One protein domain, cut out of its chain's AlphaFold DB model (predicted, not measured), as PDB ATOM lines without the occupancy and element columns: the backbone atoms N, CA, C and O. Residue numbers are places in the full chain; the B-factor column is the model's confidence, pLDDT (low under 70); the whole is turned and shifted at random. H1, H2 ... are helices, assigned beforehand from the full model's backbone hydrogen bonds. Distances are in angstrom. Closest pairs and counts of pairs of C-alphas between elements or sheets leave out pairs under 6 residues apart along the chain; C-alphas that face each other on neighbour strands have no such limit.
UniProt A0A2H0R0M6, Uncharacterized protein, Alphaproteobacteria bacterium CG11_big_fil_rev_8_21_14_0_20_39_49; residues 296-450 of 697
ATOM      1  N   ARG A 296       4.228  13.361 -11.434       66.88
ATOM      2  CA  ARG A 296       3.425  14.387 -12.131       66.88
ATOM      3  C   ARG A 296       4.257  15.601 -12.537       66.88
ATOM      4  O   ARG A 296       4.110  16.060 -13.657       66.88
ATOM      5  N   SER A 297       5.137  16.100 -11.666       70.50
ATOM      6  CA  SER A 297       5.972  17.270 -11.977       70.50
ATOM      7  C   SER A 297       6.983  17.020 -13.098       70.50
ATOM      8  O   SER A 297       7.303  17.950 -13.831       70.50
ATOM      9  N   ARG A 298       7.448  15.772 -13.254       66.25
ATOM     10  CA  ARG A 298       8.302  15.355 -14.372       66.25
ATOM     11  C   ARG A 298       7.491  15.262 -15.667       66.25
ATOM     12  O   ARG A 298       7.858  15.916 -16.627       66.25
ATOM     13  N   VAL A 299       6.334  14.591 -15.658       67.44
ATOM     14  CA  VAL A 299       5.440  14.497 -16.836       67.44
ATOM     15  C   VAL A 299       4.944  15.876 -17.299       67.44
ATOM     16  O   VAL A 299       5.116  16.222 -18.463       67.44
ATOM     17  N   ASP A 300       4.415  16.705 -16.389       74.19
ATOM     18  CA  ASP A 300       3.981  18.083 -16.690       74.19
ATOM     19  C   ASP A 300       5.172  18.978 -17.136       74.19
ATOM     20  O   ASP A 300       4.972  20.027 -17.754       74.19
ATOM     21  N   GLY A 301       6.415  18.591 -16.812       77.56
ATOM     22  CA  GLY A 301       7.655  19.227 -17.265       77.56
ATOM     23  C   GLY A 301       8.046  18.806 -18.683       77.56
ATOM     24  O   GLY A 301       8.193  19.667 -19.549       77.56
ATOM     25  N   ASP A 302       8.136  17.501 -18.934       70.25
ATOM     26  CA  ASP A 302       8.512  16.906 -20.219       70.25
ATOM     27  C   ASP A 302       7.507  17.287 -21.329       70.25
ATOM     28  O   ASP A 302       7.906  17.733 -22.408       70.25
ATOM     29  N   GLU A 303       6.195  17.225 -21.047       75.81
ATOM     30  CA  GLU A 303       5.140  17.697 -21.965       75.81
ATOM     31  C   GLU A 303       5.295  19.193 -22.291       75.81
ATOM     32  O   GLU A 303       5.078  19.637 -23.425       75.81
ATOM     33  N   ARG A 304       5.700  19.998 -21.301       78.75
ATOM     34  CA  ARG A 304       5.900  21.440 -21.469       78.75
ATOM     35  C   ARG A 304       7.158  21.752 -22.275       78.75
ATOM     36  O   ARG A 304       7.120  22.687 -23.076       78.75
ATOM     37  N   GLU A 305       8.244  21.004 -22.095       80.94
ATOM     38  CA  GLU A 305       9.457  21.146 -22.907       80.94
ATOM     39  C   GLU A 305       9.193  20.753 -24.366       80.94
ATOM     40  O   GLU A 305       9.456  21.564 -25.259       80.94
ATOM     41  N   GLY A 306       8.544  19.608 -24.615       83.19
ATOM     42  CA  GLY A 306       8.127  19.188 -25.961       83.19
ATOM     43  C   GLY A 306       7.248  20.233 -26.663       83.19
ATOM     44  O   GLY A 306       7.530  20.639 -27.796       83.19
ATOM     45  N   ALA A 307       6.249  20.781 -25.961       79.75
ATOM     46  CA  ALA A 307       5.390  21.845 -26.485       79.75
ATOM     47  C   ALA A 307       6.142  23.169 -26.759       79.75
ATOM     48  O   ALA A 307       5.820  23.887 -27.716       79.75
ATOM     49  N   ILE A 308       7.151  23.511 -25.947       84.81
ATOM     50  CA  ILE A 308       8.018  24.676 -26.180       84.81
ATOM     51  C   ILE A 308       8.857  24.462 -27.443       84.81
ATOM     52  O   ILE A 308       8.878  25.347 -28.302       84.81
ATOM     53  N   GLU A 309       9.496  23.302 -27.601       86.69
ATOM     54  CA  GLU A 309      10.326  22.993 -28.768       86.69
ATOM     55  C   GLU A 309       9.506  22.915 -30.063       86.69
ATOM     56  O   GLU A 309       9.898  23.511 -31.070       86.69
ATOM     57  N   ALA A 310       8.319  22.301 -30.020       83.75
ATOM     58  CA  ALA A 310       7.342  22.298 -31.108       83.75
ATOM     59  C   ALA A 310       6.983  23.727 -31.563       83.75
ATOM     60  O   ALA A 310       7.063  24.066 -32.750       83.75
ATOM     61  N   ARG A 311       6.637  24.606 -30.610       87.88
ATOM     62  CA  ARG A 311       6.319  26.020 -30.873       87.88
ATOM     63  C   ARG A 311       7.509  26.769 -31.469       87.88
ATOM     64  O   ARG A 311       7.335  27.602 -32.364       87.88
ATOM     65  N   ASP A 312       8.711  26.507 -30.973       89.19
ATOM     66  CA  ASP A 312       9.916  27.206 -31.400       89.19
ATOM     67  C   ASP A 312      10.432  26.745 -32.769       89.19
ATOM     68  O   ASP A 312      10.960  27.583 -33.513       89.19
ATOM     69  N   TYR A 313      10.220  25.474 -33.125       89.00
ATOM     70  CA  TYR A 313      10.380  24.938 -34.479       89.00
ATOM     71  C   TYR A 313       9.353  25.538 -35.452       89.00
ATOM     72  O   TYR A 313       9.724  26.009 -36.529       89.00
ATOM     73  N   LEU A 314       8.075  25.628 -35.067       87.94
ATOM     74  CA  LEU A 314       7.057  26.277 -35.901       87.94
ATOM     75  C   LEU A 314       7.425  27.740 -36.197       87.94
ATOM     76  O   LEU A 314       7.446  28.138 -37.363       87.94
ATOM     77  N   LYS A 315       7.828  28.521 -35.185       90.19
ATOM     78  CA  LYS A 315       8.301  29.906 -35.379       90.19
ATOM     79  C   LYS A 315       9.514  30.021 -36.312       90.19
ATOM     80  O   LYS A 315       9.586  30.971 -37.094       90.19
ATOM     81  N   SER A 316      10.494  29.115 -36.229       88.62
ATOM     82  CA  SER A 316      11.666  29.168 -37.119       88.62
ATOM     83  C   SER A 316      11.310  28.754 -38.550       88.62
ATOM     84  O   SER A 316      11.806  29.374 -39.491       88.62
ATOM     85  N   SER A 317      10.386  27.801 -38.717       84.56
ATOM     86  CA  SER A 317       9.832  27.403 -40.018       84.56
ATOM     87  C   SER A 317       9.111  28.560 -40.715       84.56
ATOM     88  O   SER A 317       9.334  28.805 -41.898       84.56
ATOM     89  N   GLU A 318       8.339  29.360 -39.973       87.50
ATOM     90  CA  GLU A 318       7.641  30.532 -40.508       87.50
ATOM     91  C   GLU A 318       8.610  31.659 -40.908       87.50
ATOM     92  O   GLU A 318       8.469  32.254 -41.983       87.50
ATOM     93  N   LYS A 319       9.637  31.927 -40.087       91.44
ATOM     94  CA  LYS A 319      10.724  32.861 -40.436       91.44
ATOM     95  C   LYS A 319      11.460  32.410 -41.702       91.44
ATOM     96  O   LYS A 319      11.714  33.238 -42.577       91.44
ATOM     97  N   LEU A 320      11.744  31.113 -41.837       90.38
ATOM     98  CA  LEU A 320      12.371  30.545 -43.030       90.38
ATOM     99  C   LEU A 320      11.465  30.661 -44.266       90.38
ATOM    100  O   LEU A 320      11.920  31.133 -45.304       90.38
ATOM    101  N   ALA A 321      10.174  30.334 -44.149       85.44
ATOM    102  CA  ALA A 321       9.192  30.464 -45.230       85.44
ATOM    103  C   ALA A 321       9.058  31.910 -45.749       85.44
ATOM    104  O   ALA A 321       8.798  32.145 -46.934       85.44
ATOM    105  N   LYS A 322       9.257  32.899 -44.870       89.81
ATOM    106  CA  LYS A 322       9.231  34.325 -45.219       89.81
ATOM    107  C   LYS A 322      10.572  34.857 -45.748       89.81
ATOM    108  O   LYS A 322      10.554  35.953 -46.320       89.81
ATOM    109  N   SER A 323      11.685  34.125 -45.619       93.38
ATOM    110  CA  SER A 323      13.032  34.624 -45.941       93.38
ATOM    111  C   SER A 323      13.213  34.972 -47.423       93.38
ATOM    112  O   SER A 323      12.569  34.413 -48.320       93.38
ATOM    113  N   LYS A 324      14.091  35.941 -47.695       94.25
ATOM    114  CA  LYS A 324      14.384  36.407 -49.058       94.25
ATOM    115  C   LYS A 324      15.194  35.357 -49.818       94.25
ATOM    116  O   LYS A 324      15.000  35.164 -51.014       94.25
ATOM    117  N   GLU A 325      16.054  34.647 -49.106       93.88
ATOM    118  CA  GLU A 325      16.951  33.601 -49.581       93.88
ATOM    119  C   GLU A 325      16.149  32.395 -50.079       93.88
ATOM    120  O   GLU A 325      16.370  31.942 -51.205       93.88
ATOM    121  N   LEU A 326      15.155  31.939 -49.303       91.94
ATOM    122  CA  LEU A 326      14.290  30.830 -49.702       91.94
ATOM    123  C   LEU A 326      13.440  31.233 -50.908       91.94
ATOM    124  O   LEU A 326      13.412  30.510 -51.900       91.94
ATOM    125  N   LYS A 327      12.827  32.425 -50.883       92.56
ATOM    126  CA  LYS A 327      12.072  32.964 -52.028       92.56
ATOM    127  C   LYS A 327      12.927  33.049 -53.295       92.56
ATOM    128  O   LYS A 327      12.447  32.691 -54.368       92.56
ATOM    129  N   ASN A 328      14.188  33.472 -53.192       93.25
ATOM    130  CA  ASN A 328      15.115  33.525 -54.323       93.25
ATOM    131  C   ASN A 328      15.428  32.124 -54.871       93.25
ATOM    132  O   ASN A 328      15.314  31.911 -56.078       93.25
ATOM    133  N   LEU A 329      15.760  31.161 -54.003       93.81
ATOM    134  CA  LEU A 329      16.005  29.771 -54.402       93.81
ATOM    135  C   LEU A 329      14.755  29.152 -55.053       93.81
ATOM    136  O   LEU A 329      14.841  28.588 -56.141       93.81
ATOM    137  N   THR A 330      13.576  29.333 -54.454       92.50
ATOM    138  CA  THR A 330      12.289  28.881 -55.000       92.50
ATOM    139  C   THR A 330      11.966  29.536 -56.348       92.50
ATOM    140  O   THR A 330      11.480  28.859 -57.252       92.50
ATOM    141  N   ASN A 331      12.252  30.827 -56.533       92.88
ATOM    142  CA  ASN A 331      12.032  31.518 -57.808       92.88
ATOM    143  C   ASN A 331      12.968  31.016 -58.915       92.88
ATOM    144  O   ASN A 331      12.510  30.828 -60.044       92.88
ATOM    145  N   LEU A 332      14.237  30.744 -58.595       93.75
ATOM    146  CA  LEU A 332      15.185  30.115 -59.519       93.75
ATOM    147  C   LEU A 332      14.718  28.707 -59.908       93.75
ATOM    148  O   LEU A 332      14.574  28.425 -61.094       93.75
ATOM    149  N   LEU A 333      14.377  27.866 -58.925       92.31
ATOM    150  CA  LEU A 333      13.883  26.498 -59.135       92.31
ATOM    151  C   LEU A 333      12.522  26.426 -59.836       92.31
ATOM    152  O   LEU A 333      12.159  25.378 -60.363       92.31
ATOM    153  N   ASN A 334      11.743  27.505 -59.853       90.62
ATOM    154  CA  ASN A 334      10.506  27.589 -60.631       90.62
ATOM    155  C   ASN A 334      10.715  28.154 -62.045       90.62
ATOM    156  O   ASN A 334       9.769  28.146 -62.823       90.62
ATOM    157  N   GLY A 335      11.916  28.632 -62.394       89.12
ATOM    158  CA  GLY A 335      12.161  29.346 -63.654       89.12
ATOM    159  C   GLY A 335      11.547  30.754 -63.702       89.12
ATOM    160  O   GLY A 335      11.502  31.370 -64.763       89.12
ATOM    161  N   ASN A 336      11.087  31.283 -62.561       88.19
ATOM    162  CA  ASN A 336      10.420  32.587 -62.461       88.19
ATOM    163  C   ASN A 336      11.393  33.777 -62.523       88.19
ATOM    164  O   ASN A 336      10.957  34.916 -62.731       88.19
ATOM    165  N   ASP A 337      12.690  33.533 -62.320       87.94
ATOM    166  CA  ASP A 337      13.732  34.553 -62.431       87.94
ATOM    167  C   ASP A 337      13.731  35.193 -63.831       87.94
ATOM    168  O   ASP A 337      13.594  34.511 -64.852       87.94
ATOM    169  N   LYS A 338      13.901  36.522 -63.886       84.88
ATOM    170  CA  LYS A 338      13.851  37.301 -65.136       84.88
ATOM    171  C   LYS A 338      14.823  36.769 -66.200       84.88
ATOM    172  O   LYS A 338      14.524  36.881 -67.384       84.88
ATOM    173  N   PHE A 339      15.939  36.163 -65.793       78.31
ATOM    174  CA  PHE A 339      16.948  35.599 -66.688       78.31
ATOM    175  C   PHE A 339      16.485  34.336 -67.436       78.31
ATOM    176  O   PHE A 339      16.962  34.089 -68.539       78.31
ATOM    177  N   PHE A 340      15.556  33.552 -66.876       82.69
ATOM    178  CA  PHE A 340      15.065  32.310 -67.499       82.69
ATOM    179  C   PHE A 340      13.748  32.481 -68.258       82.69
ATOM    180  O   PHE A 340      13.382  31.609 -69.040       82.69
ATOM    181  N   LYS A 341      13.072  33.629 -68.132       83.31
ATOM    182  CA  LYS A 341      11.852  33.925 -68.906       83.31
ATOM    183  C   LYS A 341      12.068  33.934 -70.421       83.31
ATOM    184  O   LYS A 341      11.155  33.578 -71.153       83.31
ATOM    185  N   SER A 342      13.248  34.341 -70.890       80.69
ATOM    186  CA  SER A 342      13.584  34.354 -72.323       80.69
ATOM    187  C   SER A 342      14.098  33.009 -72.844       80.69
ATOM    188  O   SER A 342      14.155  32.811 -74.051       80.69
ATOM    189  N   ASN A 343      14.517  32.106 -71.952       80.00
ATOM    190  CA  ASN A 343      15.080  30.796 -72.276       80.00
ATOM    191  C   ASN A 343      14.770  29.831 -71.112       80.00
ATOM    192  O   ASN A 343      15.602  29.693 -70.207       80.00
ATOM    193  N   PRO A 344      13.575  29.210 -71.088       83.06
ATOM    194  CA  PRO A 344      13.167  28.353 -69.983       83.06
ATOM    195  C   PRO A 344      14.057  27.110 -69.883       83.06
ATOM    196  O   PRO A 344      14.427  26.499 -70.885       83.06
ATOM    197  N   ILE A 345      14.382  26.717 -68.651       82.62
ATOM    198  CA  ILE A 345      15.057  25.442 -68.381       82.62
ATOM    199  C   ILE A 345      14.064  24.294 -68.634       82.62
ATOM    200  O   ILE A 345      12.920  24.407 -68.166       82.62
ATOM    201  N   PRO A 346      14.482  23.189 -69.291       85.81
ATOM    202  CA  PRO A 346      13.653  22.000 -69.478       85.81
ATOM    203  C   PRO A 346      12.955  21.552 -68.189       85.81
ATOM    204  O   PRO A 346      13.555  21.557 -67.108       85.81
ATOM    205  N   GLU A 347      11.681  21.173 -68.311       87.62
ATOM    206  CA  GLU A 347      10.818  20.793 -67.185       87.62
ATOM    207  C   GLU A 347      11.442  19.653 -66.361       87.62
ATOM    208  O   GLU A 347      11.459  19.722 -65.133       87.62
ATOM    209  N   ASP A 348      12.061  18.672 -67.026       89.12
ATOM    210  CA  ASP A 348      12.682  17.496 -66.399       89.12
ATOM    211  C   ASP A 348      13.882  17.862 -65.518       89.12
ATOM    212  O   ASP A 348      13.982  17.423 -64.373       89.12
ATOM    213  N   VAL A 349      14.760  18.748 -66.005       85.81
ATOM    214  CA  VAL A 349      15.891  19.277 -65.220       85.81
ATOM    215  C   VAL A 349      15.366  20.024 -63.993       85.81
ATOM    216  O   VAL A 349      15.896  19.876 -62.893       85.81
ATOM    217  N   ARG A 350      14.290  20.801 -64.164       88.56
ATOM    218  CA  ARG A 350      13.642  21.562 -63.089       88.56
ATOM    219  C   ARG A 350      12.967  20.658 -62.051       88.56
ATOM    220  O   ARG A 350      12.982  20.984 -60.865       88.56
ATOM    221  N   LYS A 351      12.386  19.536 -62.484       91.19
ATOM    222  CA  LYS A 351      11.766  18.525 -61.621       91.19
ATOM    223  C   LYS A 351      12.826  17.776 -60.815       91.19
ATOM    224  O   LYS A 351      12.747  17.794 -59.589       91.19
ATOM    225  N   ASN A 352      13.851  17.238 -61.482       90.31
ATOM    226  CA  ASN A 352      14.967  16.544 -60.836       90.31
ATOM    227  C   ASN A 352      15.645  17.437 -59.788       90.31
ATOM    228  O   ASN A 352      15.876  16.996 -58.671       90.31
ATOM    229  N   LEU A 353      15.867  18.720 -60.097       88.38
ATOM    230  CA  LEU A 353      16.410  19.708 -59.156       88.38
ATOM    231  C   LEU A 353      15.599  19.863 -57.863       88.38
ATOM    232  O   LEU A 353      16.176  20.012 -56.788       88.38
ATOM    233  N   LYS A 354      14.265  19.873 -57.957       91.62
ATOM    234  CA  LYS A 354      13.380  20.002 -56.787       91.62
ATOM    235  C   LYS A 354      13.353  18.722 -55.962       91.62
ATOM    236  O   LYS A 354      13.392  18.789 -54.740       91.62
ATOM    237  N   GLU A 355      13.288  17.578 -56.633       92.44
ATOM    238  CA  GLU A 355      13.307  16.260 -55.999       92.44
ATOM    239  C   GLU A 355      14.637  16.018 -55.272       92.44
ATOM    240  O   GLU A 355      14.655  15.604 -54.116       92.44
ATOM    241  N   GLU A 356      15.747  16.392 -55.906       92.06
ATOM    242  CA  GLU A 356      17.086  16.335 -55.336       92.06
ATOM    243  C   GLU A 356      17.261  17.292 -54.152       92.06
ATOM    244  O   GLU A 356      17.774  16.866 -53.120       92.06
ATOM    245  N   LEU A 357      16.765  18.535 -54.242       90.69
ATOM    246  CA  LEU A 357      16.768  19.464 -53.108       90.69
ATOM    247  C   LEU A 357      15.996  18.893 -51.914       90.69
ATOM    248  O   LEU A 357      16.525  18.871 -50.804       90.69
ATOM    249  N   ASN A 358      14.767  18.423 -52.138       88.88
ATOM    250  CA  ASN A 358      13.934  17.853 -51.079       88.88
ATOM    251  C   ASN A 358      14.635  16.656 -50.426       88.88
ATOM    252  O   ASN A 358      14.771  16.621 -49.206       88.88
ATOM    253  N   LYS A 359      15.181  15.739 -51.234       90.94
ATOM    254  CA  LYS A 359      15.919  14.570 -50.748       90.94
ATOM    255  C   LYS A 359      17.136  14.954 -49.903       90.94
ATOM    256  O   LYS A 359      17.345  14.358 -48.850       90.94
ATOM    257  N   THR A 360      17.935  15.942 -50.319       87.12
ATOM    258  CA  THR A 360      19.098  16.367 -49.519       87.12
ATOM    259  C   THR A 360      18.673  17.069 -48.218       87.12
ATOM    260  O   THR A 360      19.293  16.849 -47.181       87.12
ATOM    261  N   LEU A 361      17.586  17.851 -48.233       84.50
ATOM    262  CA  LEU A 361      17.016  18.504 -47.041       84.50
ATOM    263  C   LEU A 361      16.370  17.526 -46.043       84.50
ATOM    264  O   LEU A 361      16.342  17.799 -44.841       84.50
ATOM    265  N   GLU A 362      15.832  16.407 -46.529       83.62
ATOM    266  CA  GLU A 362      15.315  15.313 -45.700       83.62
ATOM    267  C   GLU A 362      16.451  14.519 -45.049       83.62
ATOM    268  O   GLU A 362      16.392  14.253 -43.850       83.62
ATOM    269  N   GLN A 363      17.496  14.186 -45.815       85.50
ATOM    270  CA  GLN A 363      18.628  13.387 -45.336       85.50
ATOM    271  C   GLN A 363      19.542  14.145 -44.367       85.50
ATOM    272  O   GLN A 363      20.024  13.554 -43.406       85.50
ATOM    273  N   ASN A 364      19.793  15.432 -44.615       87.19
ATOM    274  CA  ASN A 364      20.719  16.234 -43.819       87.19
ATOM    275  C   ASN A 364      20.243  17.696 -43.770       87.19
ATOM    276  O   ASN A 364      20.611  18.495 -44.630       87.19
ATOM    277  N   PRO A 365      19.434  18.117 -42.779       79.31
ATOM    278  CA  PRO A 365      18.964  19.499 -42.738       79.31
ATOM    279  C   PRO A 365      20.112  20.505 -42.520       79.31
ATOM    280  O   PRO A 365      20.075  21.583 -43.103       79.31
ATOM    281  N   GLU A 366      21.174  20.171 -41.777       76.25
ATOM    282  CA  GLU A 366      22.268  21.123 -41.497       76.25
ATOM    283  C   GLU A 366      23.225  21.303 -42.683       76.25
ATOM    284  O   GLU A 366      23.477  22.430 -43.113       76.25
ATOM    285  N   SER A 367      23.741  20.209 -43.249       87.88
ATOM    286  CA  SER A 367      24.682  20.246 -44.378       87.88
ATOM    287  C   SER A 367      24.007  20.209 -45.750       87.88
ATOM    288  O   SER A 367      24.649  20.543 -46.745       87.88
ATOM    289  N   GLY A 368      22.725  19.853 -45.845       89.50
ATOM    290  CA  GLY A 368      22.103  19.464 -47.111       89.50
ATOM    291  C   GLY A 368      22.037  20.567 -48.161       89.50
ATOM    292  O   GLY A 368      22.239  20.295 -49.340       89.50
ATOM    293  N   LEU A 369      21.867  21.836 -47.771       90.69
ATOM    294  CA  LEU A 369      21.978  22.953 -48.722       90.69
ATOM    295  C   LEU A 369      23.404  23.162 -49.244       90.69
ATOM    296  O   LEU A 369      23.583  23.580 -50.389       90.69
ATOM    297  N   LYS A 370      24.416  22.858 -48.425       91.81
ATOM    298  CA  LYS A 370      25.827  22.927 -48.811       91.81
ATOM    299  C   LYS A 370      26.186  21.762 -49.735       91.81
ATOM    300  O   LYS A 370      26.754  22.003 -50.795       91.81
ATOM    301  N   GLU A 371      25.782  20.540 -49.389       93.31
ATOM    302  CA  GLU A 371      25.944  19.341 -50.223       93.31
ATOM    303  C   GLU A 371      25.236  19.493 -51.579       93.31
ATOM    304  O   GLU A 371      25.844  19.263 -52.626       93.31
ATOM    305  N   PHE A 372      23.986  19.970 -51.575       94.62
ATOM    306  CA  PHE A 372      23.227  20.309 -52.779       94.62
ATOM    307  C   PHE A 372      23.976  21.346 -53.630       94.62
ATOM    308  O   PHE A 372      24.204  21.125 -54.820       94.62
ATOM    309  N   ALA A 373      24.437  22.450 -53.033       95.75
ATOM    310  CA  ALA A 373      25.192  23.468 -53.761       95.75
ATOM    311  C   ALA A 373      26.510  22.932 -54.348       95.75
ATOM    312  O   ALA A 373      26.820  23.202 -55.507       95.75
ATOM    313  N   GLU A 374      27.278  22.148 -53.590       95.38
ATOM    314  CA  GLU A 374      28.518  21.522 -54.064       95.38
ATOM    315  C   GLU A 374      28.271  20.523 -55.199       95.38
ATOM    316  O   GLU A 374      29.054  20.460 -56.151       95.38
ATOM    317  N   LYS A 375      27.168  19.768 -55.139       94.31
ATOM    318  CA  LYS A 375      26.750  18.874 -56.222       94.31
ATOM    319  C   LYS A 375      26.412  19.663 -57.489       94.31
ATOM    320  O   LYS A 375      26.893  19.307 -58.564       94.31
ATOM    321  N   PHE A 376      25.702  20.784 -57.366       92.12
ATOM    322  CA  PHE A 376      25.387  21.635 -58.516       92.12
ATOM    323  C   PHE A 376      26.570  22.424 -59.071       92.12
ATOM    324  O   PHE A 376      26.627  22.644 -60.278       92.12
ATOM    325  N   GLU A 377      27.577  22.759 -58.266       93.94
ATOM    326  CA  GLU A 377      28.840  23.278 -58.802       93.94
ATOM    327  C   GLU A 377      29.654  22.226 -59.556       93.94
ATOM    328  O   GLU A 377      30.306  22.563 -60.545       93.94
ATOM    329  N   LYS A 378      29.621  20.957 -59.130       94.00
ATOM    330  CA  LYS A 378      30.217  19.850 -59.897       94.00
ATOM    331  C   LYS A 378      29.482  19.666 -61.228       94.00
ATOM    332  O   LYS A 378      30.132  19.558 -62.266       94.00
ATOM    333  N   GLU A 379      28.152  19.734 -61.225       90.62
ATOM    334  CA  GLU A 379      27.341  19.640 -62.445       90.62
ATOM    335  C   GLU A 379      27.561  20.831 -63.397       90.62
ATOM    336  O   GLU A 379      27.667  20.647 -64.609       90.62
ATOM    337  N   ALA A 380      27.740  22.040 -62.855       90.06
ATOM    338  CA  ALA A 380      28.072  23.248 -63.614       90.06
ATOM    339  C   ALA A 380      29.494  23.264 -64.207       90.06
ATOM    340  O   ALA A 380      29.793  24.122 -65.041       90.06
ATOM    341  N   LYS A 381      30.384  22.366 -63.763       90.88
ATOM    342  CA  LYS A 381      31.742  22.197 -64.310       90.88
ATOM    343  C   LYS A 381      31.802  21.183 -65.453       90.88
ATOM    344  O   LYS A 381      32.813  21.136 -66.150       90.88
ATOM    345  N   LYS A 382      30.747  20.390 -65.676       92.00
ATOM    346  CA  LYS A 382      30.675  19.489 -66.835       92.00
ATOM    347  C   LYS A 382      30.626  20.298 -68.143       92.00
ATOM    348  O   LYS A 382      30.092  21.415 -68.141       92.00
ATOM    349  N   PRO A 383      31.128  19.753 -69.269       83.38
ATOM    350  CA  PRO A 383      31.088  20.389 -70.589       83.38
ATOM    351  C   PRO A 383      29.672  20.354 -71.203       83.38
ATOM    352  O   PRO A 383      29.439  19.815 -72.279       83.38
ATOM    353  N   ASN A 384      28.712  20.935 -70.488       80.44
ATOM    354  CA  ASN A 384      27.345  21.167 -70.931       80.44
ATOM    355  C   ASN A 384      27.230  22.549 -71.602       80.44
ATOM    356  O   ASN A 384      28.152  23.367 -71.587       80.44
ATOM    357  N   ASN A 385      26.050  22.852 -72.149       85.50
ATOM    358  CA  ASN A 385      25.732  24.182 -72.664       85.50
ATOM    359  C   ASN A 385      26.001  25.268 -71.595       85.50
ATOM    360  O   ASN A 385      25.494  25.191 -70.474       85.50
ATOM    361  N   LYS A 386      26.741  26.324 -71.970       90.06
ATOM    362  CA  LYS A 386      27.084  27.490 -71.128       90.06
ATOM    363  C   LYS A 386      25.879  28.081 -70.377       90.06
ATOM    364  O   LYS A 386      26.036  28.595 -69.270       90.06
ATOM    365  N   ARG A 387      24.672  27.994 -70.952       85.19
ATOM    366  CA  ARG A 387      23.404  28.412 -70.325       85.19
ATOM    367  C   ARG A 387      23.037  27.543 -69.118       85.19
ATOM    368  O   ARG A 387      22.746  28.080 -68.052       85.19
ATOM    369  N   THR A 388      23.103  26.221 -69.274       87.25
ATOM    370  CA  THR A 388      22.832  25.234 -68.220       87.25
ATOM    371  C   THR A 388      23.820  25.387 -67.063       87.25
ATOM    372  O   THR A 388      23.410  25.425 -65.906       87.25
ATOM    373  N   ASN A 389      25.103  25.603 -67.366       90.75
ATOM    374  CA  ASN A 389      26.131  25.817 -66.341       90.75
ATOM    375  C   ASN A 389      25.896  27.112 -65.542       90.75
ATOM    376  O   ASN A 389      26.023  27.108 -64.321       90.75
ATOM    377  N   ASN A 390      25.473  28.200 -66.197       92.19
ATOM    378  CA  ASN A 390      25.103  29.450 -65.519       92.19
ATOM    379  C   ASN A 390      23.860  29.267 -64.620       92.19
ATOM    380  O   ASN A 390      23.815  29.792 -63.508       92.19
ATOM    381  N   TYR A 391      22.873  28.465 -65.043       92.06
ATOM    382  CA  TYR A 391      21.735  28.115 -64.185       92.06
ATOM    383  C   TYR A 391      22.157  27.331 -62.940       92.06
ATOM    384  O   TYR A 391      21.829  27.748 -61.830       92.06
ATOM    385  N   TYR A 392      22.936  26.259 -63.101       93.19
ATOM    386  CA  TYR A 392      23.429  25.476 -61.967       93.19
ATOM    387  C   TYR A 392      24.296  26.311 -61.010       93.19
ATOM    388  O   TYR A 392      24.117  26.207 -59.799       93.19
ATOM    389  N   GLN A 393      25.140  27.223 -61.514       94.75
ATOM    390  CA  GLN A 393      25.876  28.182 -60.673       94.75
ATOM    391  C   GLN A 393      24.949  29.120 -59.885       94.75
ATOM    392  O   GLN A 393      25.172  29.343 -58.696       94.75
ATOM    393  N   LYS A 394      23.887  29.653 -60.505       94.81
ATOM    394  CA  LYS A 394      22.906  30.506 -59.808       94.81
ATOM    395  C   LYS A 394      22.131  29.742 -58.734       94.81
ATOM    396  O   LYS A 394      21.940  30.275 -57.642       94.81
ATOM    397  N   VAL A 395      21.715  28.508 -59.020       94.62
ATOM    398  CA  VAL A 395      21.024  27.636 -58.057       94.62
ATOM    399  C   VAL A 395      21.945  27.277 -56.888       94.62
ATOM    400  O   VAL A 395      21.554  27.473 -55.739       94.62
ATOM    401  N   ALA A 396      23.186  26.857 -57.155       95.38
ATOM    402  CA  ALA A 396      24.178  26.568 -56.118       95.38
ATOM    403  C   ALA A 396      24.496  27.802 -55.254       95.38
ATOM    404  O   ALA A 396      24.511  27.720 -54.027       95.38
ATOM    405  N   GLY A 397      24.680  28.972 -55.875       96.12
ATOM    406  CA  GLY A 397      24.920  30.230 -55.167       96.12
ATOM    407  C   GLY A 397      23.741  30.675 -54.293       96.12
ATOM    408  O   GLY A 397      23.953  31.201 -53.202       96.12
ATOM    409  N   ALA A 398      22.500  30.442 -54.731       95.81
ATOM    410  CA  ALA A 398      21.309  30.698 -53.920       95.81
ATOM    411  C   ALA A 398      21.168  29.695 -52.761       95.81
ATOM    412  O   ALA A 398      20.855  30.104 -51.645       95.81
ATOM    413  N   ALA A 399      21.456  28.412 -53.000       95.25
ATOM    414  CA  ALA A 399      21.441  27.379 -51.970       95.25
ATOM    415  C   ALA A 399      22.502  27.619 -50.883       95.25
ATOM    416  O   ALA A 399      22.171  27.523 -49.704       95.25
ATOM    417  N   ARG A 400      23.728  28.041 -51.245       95.75
ATOM    418  CA  ARG A 400      24.736  28.478 -50.256       95.75
ATOM    419  C   ARG A 400      24.257  29.657 -49.427       95.75
ATOM    420  O   ARG A 400      24.229  29.551 -48.212       95.75
ATOM    421  N   LYS A 401      23.793  30.740 -50.064       96.00
ATOM    422  CA  LYS A 401      23.276  31.919 -49.342       96.00
ATOM    423  C   LYS A 401      22.149  31.566 -48.369       96.00
ATOM    424  O   LYS A 401      22.072  32.159 -47.299       96.00
ATOM    425  N   LEU A 402      21.299  30.602 -48.726       94.56
ATOM    426  CA  LEU A 402      20.282  30.082 -47.822       94.56
ATOM    427  C   LEU A 402      20.904  29.276 -46.670       94.56
ATOM    428  O   LEU A 402      20.596  29.578 -45.522       94.56
ATOM    429  N   GLY A 403      21.801  28.323 -46.941       93.19
ATOM    430  CA  GLY A 403      22.466  27.506 -45.913       93.19
ATOM    431  C   GLY A 403      23.355  28.303 -44.951       93.19
ATOM    432  O   GLY A 403      23.412  28.006 -43.759       93.19
ATOM    433  N   ASP A 404      23.990  29.365 -45.443       94.31
ATOM    434  CA  ASP A 404      24.805  30.279 -44.645       94.31
ATOM    435  C   ASP A 404      23.958  31.229 -43.782       94.31
ATOM    436  O   ASP A 404      24.467  31.751 -42.786       94.31
ATOM    437  N   SER A 405      22.675  31.430 -44.115       94.94
ATOM    438  CA  SER A 405      21.789  32.340 -43.383       94.94
ATOM    439  C   SER A 405      21.514  31.863 -41.951       94.94
ATOM    440  O   SER A 405      21.231  30.689 -41.697       94.94
ATOM    441  N   GLU A 406      21.525  32.796 -40.998       92.75
ATOM    442  CA  GLU A 406      21.193  32.507 -39.595       92.75
ATOM    443  C   GLU A 406      19.765  31.980 -39.427       92.75
ATOM    444  O   GLU A 406      19.513  31.138 -38.567       92.75
ATOM    445  N   ILE A 407      18.834  32.420 -40.283       90.94
ATOM    446  CA  ILE A 407      17.449  31.938 -40.302       90.94
ATOM    447  C   ILE A 407      17.418  30.434 -40.594       90.94
ATOM    448  O   ILE A 407      16.742  29.688 -39.885       90.94
ATOM    449  N   TYR A 408      18.175  29.976 -41.597       92.50
ATOM    450  CA  TYR A 408      18.250  28.558 -41.935       92.50
ATOM    451  C   TYR A 408      18.983  27.745 -40.866       92.50
ATOM    452  O   TYR A 408      18.480  26.704 -40.453       92.50
ATOM    453  N   LYS A 409      20.117  28.237 -40.348       92.69
ATOM    454  CA  LYS A 409      20.856  27.584 -39.249       92.69
ATOM    455  C   LYS A 409      19.985  27.422 -37.998       92.69
ATOM    456  O   LYS A 409      19.921  26.338 -37.424       92.69
ATOM    457  N   THR A 410      19.233  28.463 -37.635       92.62
ATOM    458  CA  THR A 410      18.271  28.436 -36.519       92.62
ATOM    459  C   THR A 410      17.128  27.457 -36.774       92.62
ATOM    460  O   THR A 410      16.743  26.714 -35.872       92.62
ATOM    461  N   TYR A 411      16.574  27.437 -37.991       93.75
ATOM    462  CA  TYR A 411      15.552  26.465 -38.377       93.75
ATOM    463  C   TYR A 411      16.075  25.030 -38.289       93.75
ATOM    464  O   TYR A 411      15.448  24.202 -37.638       93.75
ATOM    465  N   SER A 412      17.236  24.757 -38.881       90.88
ATOM    466  CA  SER A 412      17.831  23.426 -38.937       90.88
ATOM    467  C   SER A 412      18.186  22.894 -37.551       90.88
ATOM    468  O   SER A 412      17.827  21.766 -37.230       90.88
ATOM    469  N   SER A 413      18.810  23.714 -36.697       92.31
ATOM    470  CA  SER A 413      19.132  23.325 -35.320       92.31
ATOM    471  C   SER A 413      17.867  23.019 -34.507       92.31
ATOM    472  O   SER A 413      17.797  22.000 -33.821       92.31
ATOM    473  N   LYS A 414      16.818  23.845 -34.634       92.25
ATOM    474  CA  LYS A 414      15.531  23.604 -33.959       92.25
ATOM    475  C   LYS A 414      14.789  22.387 -34.503       92.25
ATOM    476  O   LYS A 414      14.213  21.649 -33.711       92.25
ATOM    477  N   LYS A 415      14.843  22.148 -35.818       91.06
ATOM    478  CA  LYS A 415      14.329  20.920 -36.433       91.06
ATOM    479  C   LYS A 415      15.064  19.704 -35.871       91.06
ATOM    480  O   LYS A 415      14.418  18.779 -35.413       91.06
ATOM    481  N   GLN A 416      16.398  19.732 -35.828       90.25
ATOM    482  CA  GLN A 416      17.203  18.615 -35.331       90.25
ATOM    483  C   GLN A 416      16.959  18.328 -33.840       90.25
ATOM    484  O   GLN A 416      16.966  17.164 -33.448       90.25
ATOM    485  N   LYS A 417      16.724  19.360 -33.014       89.56
ATOM    486  CA  LYS A 417      16.252  19.174 -31.634       89.56
ATOM    487  C   LYS A 417      14.903  18.464 -31.626       89.56
ATOM    488  O   LYS A 417      14.846  17.333 -31.170       89.56
ATOM    489  N   PHE A 418      13.886  19.054 -32.253       88.81
ATOM    490  CA  PHE A 418      12.534  18.493 -32.320       88.81
ATOM    491  C   PHE A 418      12.477  17.065 -32.908       88.81
ATOM    492  O   PHE A 418      11.718  16.222 -32.437       88.81
ATOM    493  N   ASP A 419      13.316  16.746 -33.896       86.44
ATOM    494  CA  ASP A 419      13.427  15.401 -34.466       86.44
ATOM    495  C   ASP A 419      13.990  14.389 -33.441       86.44
ATOM    496  O   ASP A 419      13.602  13.219 -33.472       86.44
ATOM    497  N   LYS A 420      14.843  14.824 -32.500       88.12
ATOM    498  CA  LYS A 420      15.424  14.004 -31.417       88.12
ATOM    499  C   LYS A 420      14.539  13.911 -30.167       88.12
ATOM    500  O   LYS A 420      14.445  12.828 -29.602       88.12
ATOM    501  N   SER A 421      13.935  15.016 -29.733       83.69
ATOM    502  CA  SER A 421      13.198  15.139 -28.463       83.69
ATOM    503  C   SER A 421      11.681  15.014 -28.603       83.69
ATOM    504  O   SER A 421      11.034  14.464 -27.718       83.69
ATOM    505  N   GLY A 422      11.107  15.494 -29.710       82.31
ATOM    506  CA  GLY A 422       9.662  15.504 -29.923       82.31
ATOM    507  C   GLY A 422       9.089  14.090 -29.957       82.31
ATOM    508  O   GLY A 422       9.637  13.200 -30.625       82.31
ATOM    509  N   THR A 423       7.971  13.882 -29.268       83.75
ATOM    510  CA  THR A 423       7.280  12.589 -29.245       83.75
ATOM    511  C   THR A 423       6.702  12.247 -30.624       83.75
ATOM    512  O   THR A 423       6.638  13.084 -31.534       83.75
ATOM    513  N   ALA A 424       6.264  10.998 -30.812       78.62
ATOM    514  CA  ALA A 424       5.539  10.615 -32.025       78.62
ATOM    515  C   ALA A 424       4.251  11.447 -32.201       78.62
ATOM    516  O   ALA A 424       3.950  11.875 -33.315       78.62
ATOM    517  N   GLU A 425       3.556  11.748 -31.098       73.88
ATOM    518  CA  GLU A 425       2.329  12.550 -31.073       73.88
ATOM    519  C   GLU A 425       2.589  14.026 -31.411       73.88
ATOM    520  O   GLU A 425       1.833  14.619 -32.184       73.88
ATOM    521  N   ASP A 426       3.691  14.617 -30.934       75.06
ATOM    522  CA  ASP A 426       4.103  15.976 -31.324       75.06
ATOM    523  C   ASP A 426       4.385  16.053 -32.828       75.06
ATOM    524  O   ASP A 426       3.940  16.971 -33.528       75.06
ATOM    525  N   LYS A 427       5.127  15.065 -33.346       80.19
ATOM    526  CA  LYS A 427       5.494  14.966 -34.764       80.19
ATOM    527  C   LYS A 427       4.255  14.803 -35.642       80.19
ATOM    528  O   LYS A 427       4.132  15.506 -36.648       80.19
ATOM    529  N   GLU A 428       3.313  13.947 -35.251       78.50
ATOM    530  CA  GLU A 428       2.028  13.799 -35.936       78.50
ATOM    531  C   GLU A 428       1.186  15.083 -35.858       78.50
ATOM    532  O   GLU A 428       0.678  15.550 -36.881       78.50
ATOM    533  N   THR A 429       1.097  15.714 -34.685       71.56
ATOM    534  CA  THR A 429       0.352  16.966 -34.477       71.56
ATOM    535  C   THR A 429       0.869  18.081 -35.385       71.56
ATOM    536  O   THR A 429       0.079  18.753 -36.055       71.56
ATOM    537  N   ILE A 430       2.193  18.246 -35.497       71.56
ATOM    538  CA  ILE A 430       2.792  19.223 -36.415       71.56
ATOM    539  C   ILE A 430       2.543  18.849 -37.880       71.56
ATOM    540  O   ILE A 430       2.199  19.732 -38.670       71.56
ATOM    541  N   GLN A 431       2.661  17.576 -38.270       73.19
ATOM    542  CA  GLN A 431       2.341  17.153 -39.640       73.19
ATOM    543  C   GLN A 431       0.874  17.424 -39.996       73.19
ATOM    544  O   GLN A 431       0.583  17.897 -41.096       73.19
ATOM    545  N   ASN A 432      -0.050  17.178 -39.070       69.38
ATOM    546  CA  ASN A 432      -1.474  17.436 -39.258       69.38
ATOM    547  C   ASN A 432      -1.762  18.947 -39.332       69.38
ATOM    548  O   ASN A 432      -2.508  19.375 -40.213       69.38
ATOM    549  N   TYR A 433      -1.083  19.774 -38.529       63.12
ATOM    550  CA  TYR A 433      -1.147  21.237 -38.644       63.12
ATOM    551  C   TYR A 433      -0.612  21.743 -39.997       63.12
ATOM    552  O   TYR A 433      -1.230  22.593 -40.641       63.12
ATOM    553  N   GLN A 434       0.505  21.187 -40.482       64.81
ATOM    554  CA  GLN A 434       1.071  21.522 -41.794       64.81
ATOM    555  C   GLN A 434       0.144  21.114 -42.950       64.81
ATOM    556  O   GLN A 434      -0.064  21.911 -43.867       64.81
ATOM    557  N   LYS A 435      -0.453  19.913 -42.903       69.12
ATOM    558  CA  LYS A 435      -1.463  19.461 -43.879       69.12
ATOM    559  C   LYS A 435      -2.679  20.390 -43.876       69.12
ATOM    560  O   LYS A 435      -3.041  20.903 -44.934       69.12
ATOM    561  N   ALA A 436      -3.240  20.688 -42.702       53.84
ATOM    562  CA  ALA A 436      -4.391  21.578 -42.556       53.84
ATOM    563  C   ALA A 436      -4.111  22.987 -43.109       53.84
ATOM    564  O   ALA A 436      -4.925  23.531 -43.855       53.84
ATOM    565  N   ALA A 437      -2.934  23.561 -42.835       48.84
ATOM    566  CA  ALA A 437      -2.531  24.855 -43.389       48.84
ATOM    567  C   ALA A 437      -2.408  24.830 -44.928       48.84
ATOM    568  O   ALA A 437      -2.832  25.774 -45.603       48.84
ATOM    569  N   GLN A 438      -1.872  23.746 -45.502       52.78
ATOM    570  CA  GLN A 438      -1.784  23.571 -46.955       52.78
ATOM    571  C   GLN A 438      -3.162  23.397 -47.611       52.78
ATOM    572  O   GLN A 438      -3.409  23.979 -48.667       52.78
ATOM    573  N   GLU A 439      -4.063  22.619 -47.011       57.16
ATOM    574  CA  GLU A 439      -5.433  22.438 -47.506       57.16
ATOM    575  C   GLU A 439      -6.255  23.720 -47.398       57.16
ATOM    576  O   GLU A 439      -6.909  24.110 -48.365       57.16
ATOM    577  N   TYR A 440      -6.150  24.448 -46.286       42.78
ATOM    578  CA  TYR A 440      -6.812  25.742 -46.120       42.78
ATOM    579  C   TYR A 440      -6.332  26.758 -47.173       42.78
ATOM    580  O   TYR A 440      -7.146  27.415 -47.823       42.78
ATOM    581  N   GLY A 441      -5.020  26.809 -47.441       43.62
ATOM    582  CA  GLY A 441      -4.446  27.625 -48.515       43.62
ATOM    583  C   GLY A 441      -4.918  27.229 -49.923       43.62
ATOM    584  O   GLY A 441      -5.182  28.105 -50.752       43.62
ATOM    585  N   LYS A 442      -5.080  25.927 -50.202       53.34
ATOM    586  CA  LYS A 442      -5.666  25.430 -51.464       53.34
ATOM    587  C   LYS A 442      -7.138  25.835 -51.592       53.34
ATOM    588  O   LYS A 442      -7.515  26.397 -52.616       53.34
ATOM    589  N   ASN A 443      -7.939  25.627 -50.547       40.84
ATOM    590  CA  ASN A 443      -9.380  25.898 -50.541       40.84
ATOM    591  C   ASN A 443      -9.698  27.395 -50.668       40.84
ATOM    592  O   ASN A 443     -10.625  27.766 -51.387       40.84
ATOM    593  N   ILE A 444      -8.889  28.268 -50.058       37.66
ATOM    594  CA  ILE A 444      -8.942  29.716 -50.307       37.66
ATOM    595  C   ILE A 444      -8.694  30.003 -51.796       37.66
ATOM    596  O   ILE A 444      -9.482  30.696 -52.436       37.66
ATOM    597  N   LYS A 445      -7.628  29.441 -52.375       37.03
ATOM    598  CA  LYS A 445      -7.237  29.703 -53.769       37.03
ATOM    599  C   LYS A 445      -8.255  29.194 -54.798       37.03
ATOM    600  O   LYS A 445      -8.387  29.808 -55.854       37.03
ATOM    601  N   VAL A 446      -8.979  28.115 -54.490       45.41
ATOM    602  CA  VAL A 446     -10.113  27.624 -55.293       45.41
ATOM    603  C   VAL A 446     -11.281  28.611 -55.222       45.41
ATOM    604  O   VAL A 446     -11.681  29.124 -56.265       45.41
ATOM    605  N   LYS A 447     -11.728  29.005 -54.020       41.38
ATOM    606  CA  LYS A 447     -12.845  29.956 -53.855       41.38
ATOM    607  C   LYS A 447     -12.591  31.323 -54.507       41.38
ATOM    608  O   LYS A 447     -13.502  31.892 -55.095       41.38
ATOM    609  N   TYR A 448     -11.358  31.837 -54.469       38.47
ATOM    610  CA  TYR A 448     -11.002  33.076 -55.181       38.47
ATOM    611  C   TYR A 448     -11.032  32.931 -56.713       38.47
ATOM    612  O   TYR A 448     -11.331  33.902 -57.408       38.47
ATOM    613  N   ARG A 449     -10.743  31.737 -57.251       41.28
ATOM    614  CA  ARG A 449     -10.821  31.451 -58.692       41.28
ATOM    615  C   ARG A 449     -12.270  31.257 -59.151       41.28
ATOM    616  O   ARG A 449     -12.627  31.761 -60.209       41.28
ATOM    617  N   GLU A 450     -13.096  30.584 -58.353       44.34
ATOM    618  CA  GLU A 450     -14.537  30.409 -58.601       44.34
ATOM    619  C   GLU A 450     -15.307  31.737 -58.517       44.34
ATOM    620  O   GLU A 450     -16.240  31.956 -59.281       44.34
TER     621      GLU A 450
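Overview. This is residues 296 to 450 of the 697 residues of an uncharacterized protein of Alphaproteobacteria bacterium CG11_big_fil_rev_8_21_14_0_20_39_49 (UniProt A0A2H0R0M6). Two antiparallel rails, each of two helices with a turn between them, make a long body: H1 leads into H2, and H5 leads into H6, with H6 beside H1 and H5 beside H2. H4 packs on H5, H3 slants across H4 at that end, and H7 leaves the other end as a long arm whose residues 435 to 450 stick out. The printed part has 155 residues with seven named helices, H1 to H7 in order, and no named strand; the class is all helix. It is loose, with a radius of gyration of the C-alphas of 18.6 A, and spans 65 by 43 by 23 A.

Arrangement. H1 is residues 296 to 322, H2 324 to 333, H3 347 to 363, H4 368 to 379, H5 386 to 404, H6 406 to 421 and H7 424 to 450. H1 touches H6 at a shallow tilt of 31 degrees, opposite ways; their closest C-alphas, of Ser 316 and Tyr 411, are 4.9 A apart. H1 and H2 are close but not clearly touching, at a steep tilt of 62 degrees. H2 touches residues 394 to 402 of H5 at a shallow tilt of 28 degrees, opposite ways, closest at the C-alphas of Glu 325 and Leu 402, 5.2 A. H2 and H3 form a hairpin and only just touch, with 3 pairs of C-alphas within 8 A; the closest, of Leu 333 and Arg 350, are 6.3 A apart. H3 and H4 form a hairpin at a steep tilt of 38 degrees, closest at the C-alphas of Thr 360 and Gly 368, 4.9 A. H4 and H5 form a hairpin at a shallow tilt of 18 degrees; the C-alphas of Ala 373 and Ala 396 come closest, 4.0 A. Residues 426 to 430 of H7 touch residues 306 to 310 of H1, closest at the C-alphas of Ala 310 and Asp 426, 7.1 A. H3 and H5 are apart. Every O i to N i+4 pair is within hydrogen-bond range in H2 to H7, and 22 of 23 are in H1.

Along the chain. H1 begins at C-alpha 296 (3.425, 14.387, -12.131) and is 39.1 A long. H3 is 24.4 A, H5 26.7 A and H6 22.1 A long. H7, 38.7 A, ends at C-alpha 450 (-14.537, 30.409, -58.601).

Size, cuts and confidence. The C-alphas of Arg 296 and Asn 385, the two farthest apart, are 65.3 A apart. The printed part has no cut. The link from H2 to H3, 13 residues, is long. The mean pLDDT of the printed part is 82.8; residue 296, residues 298 to 299 and residues 432 to 450 are under 70.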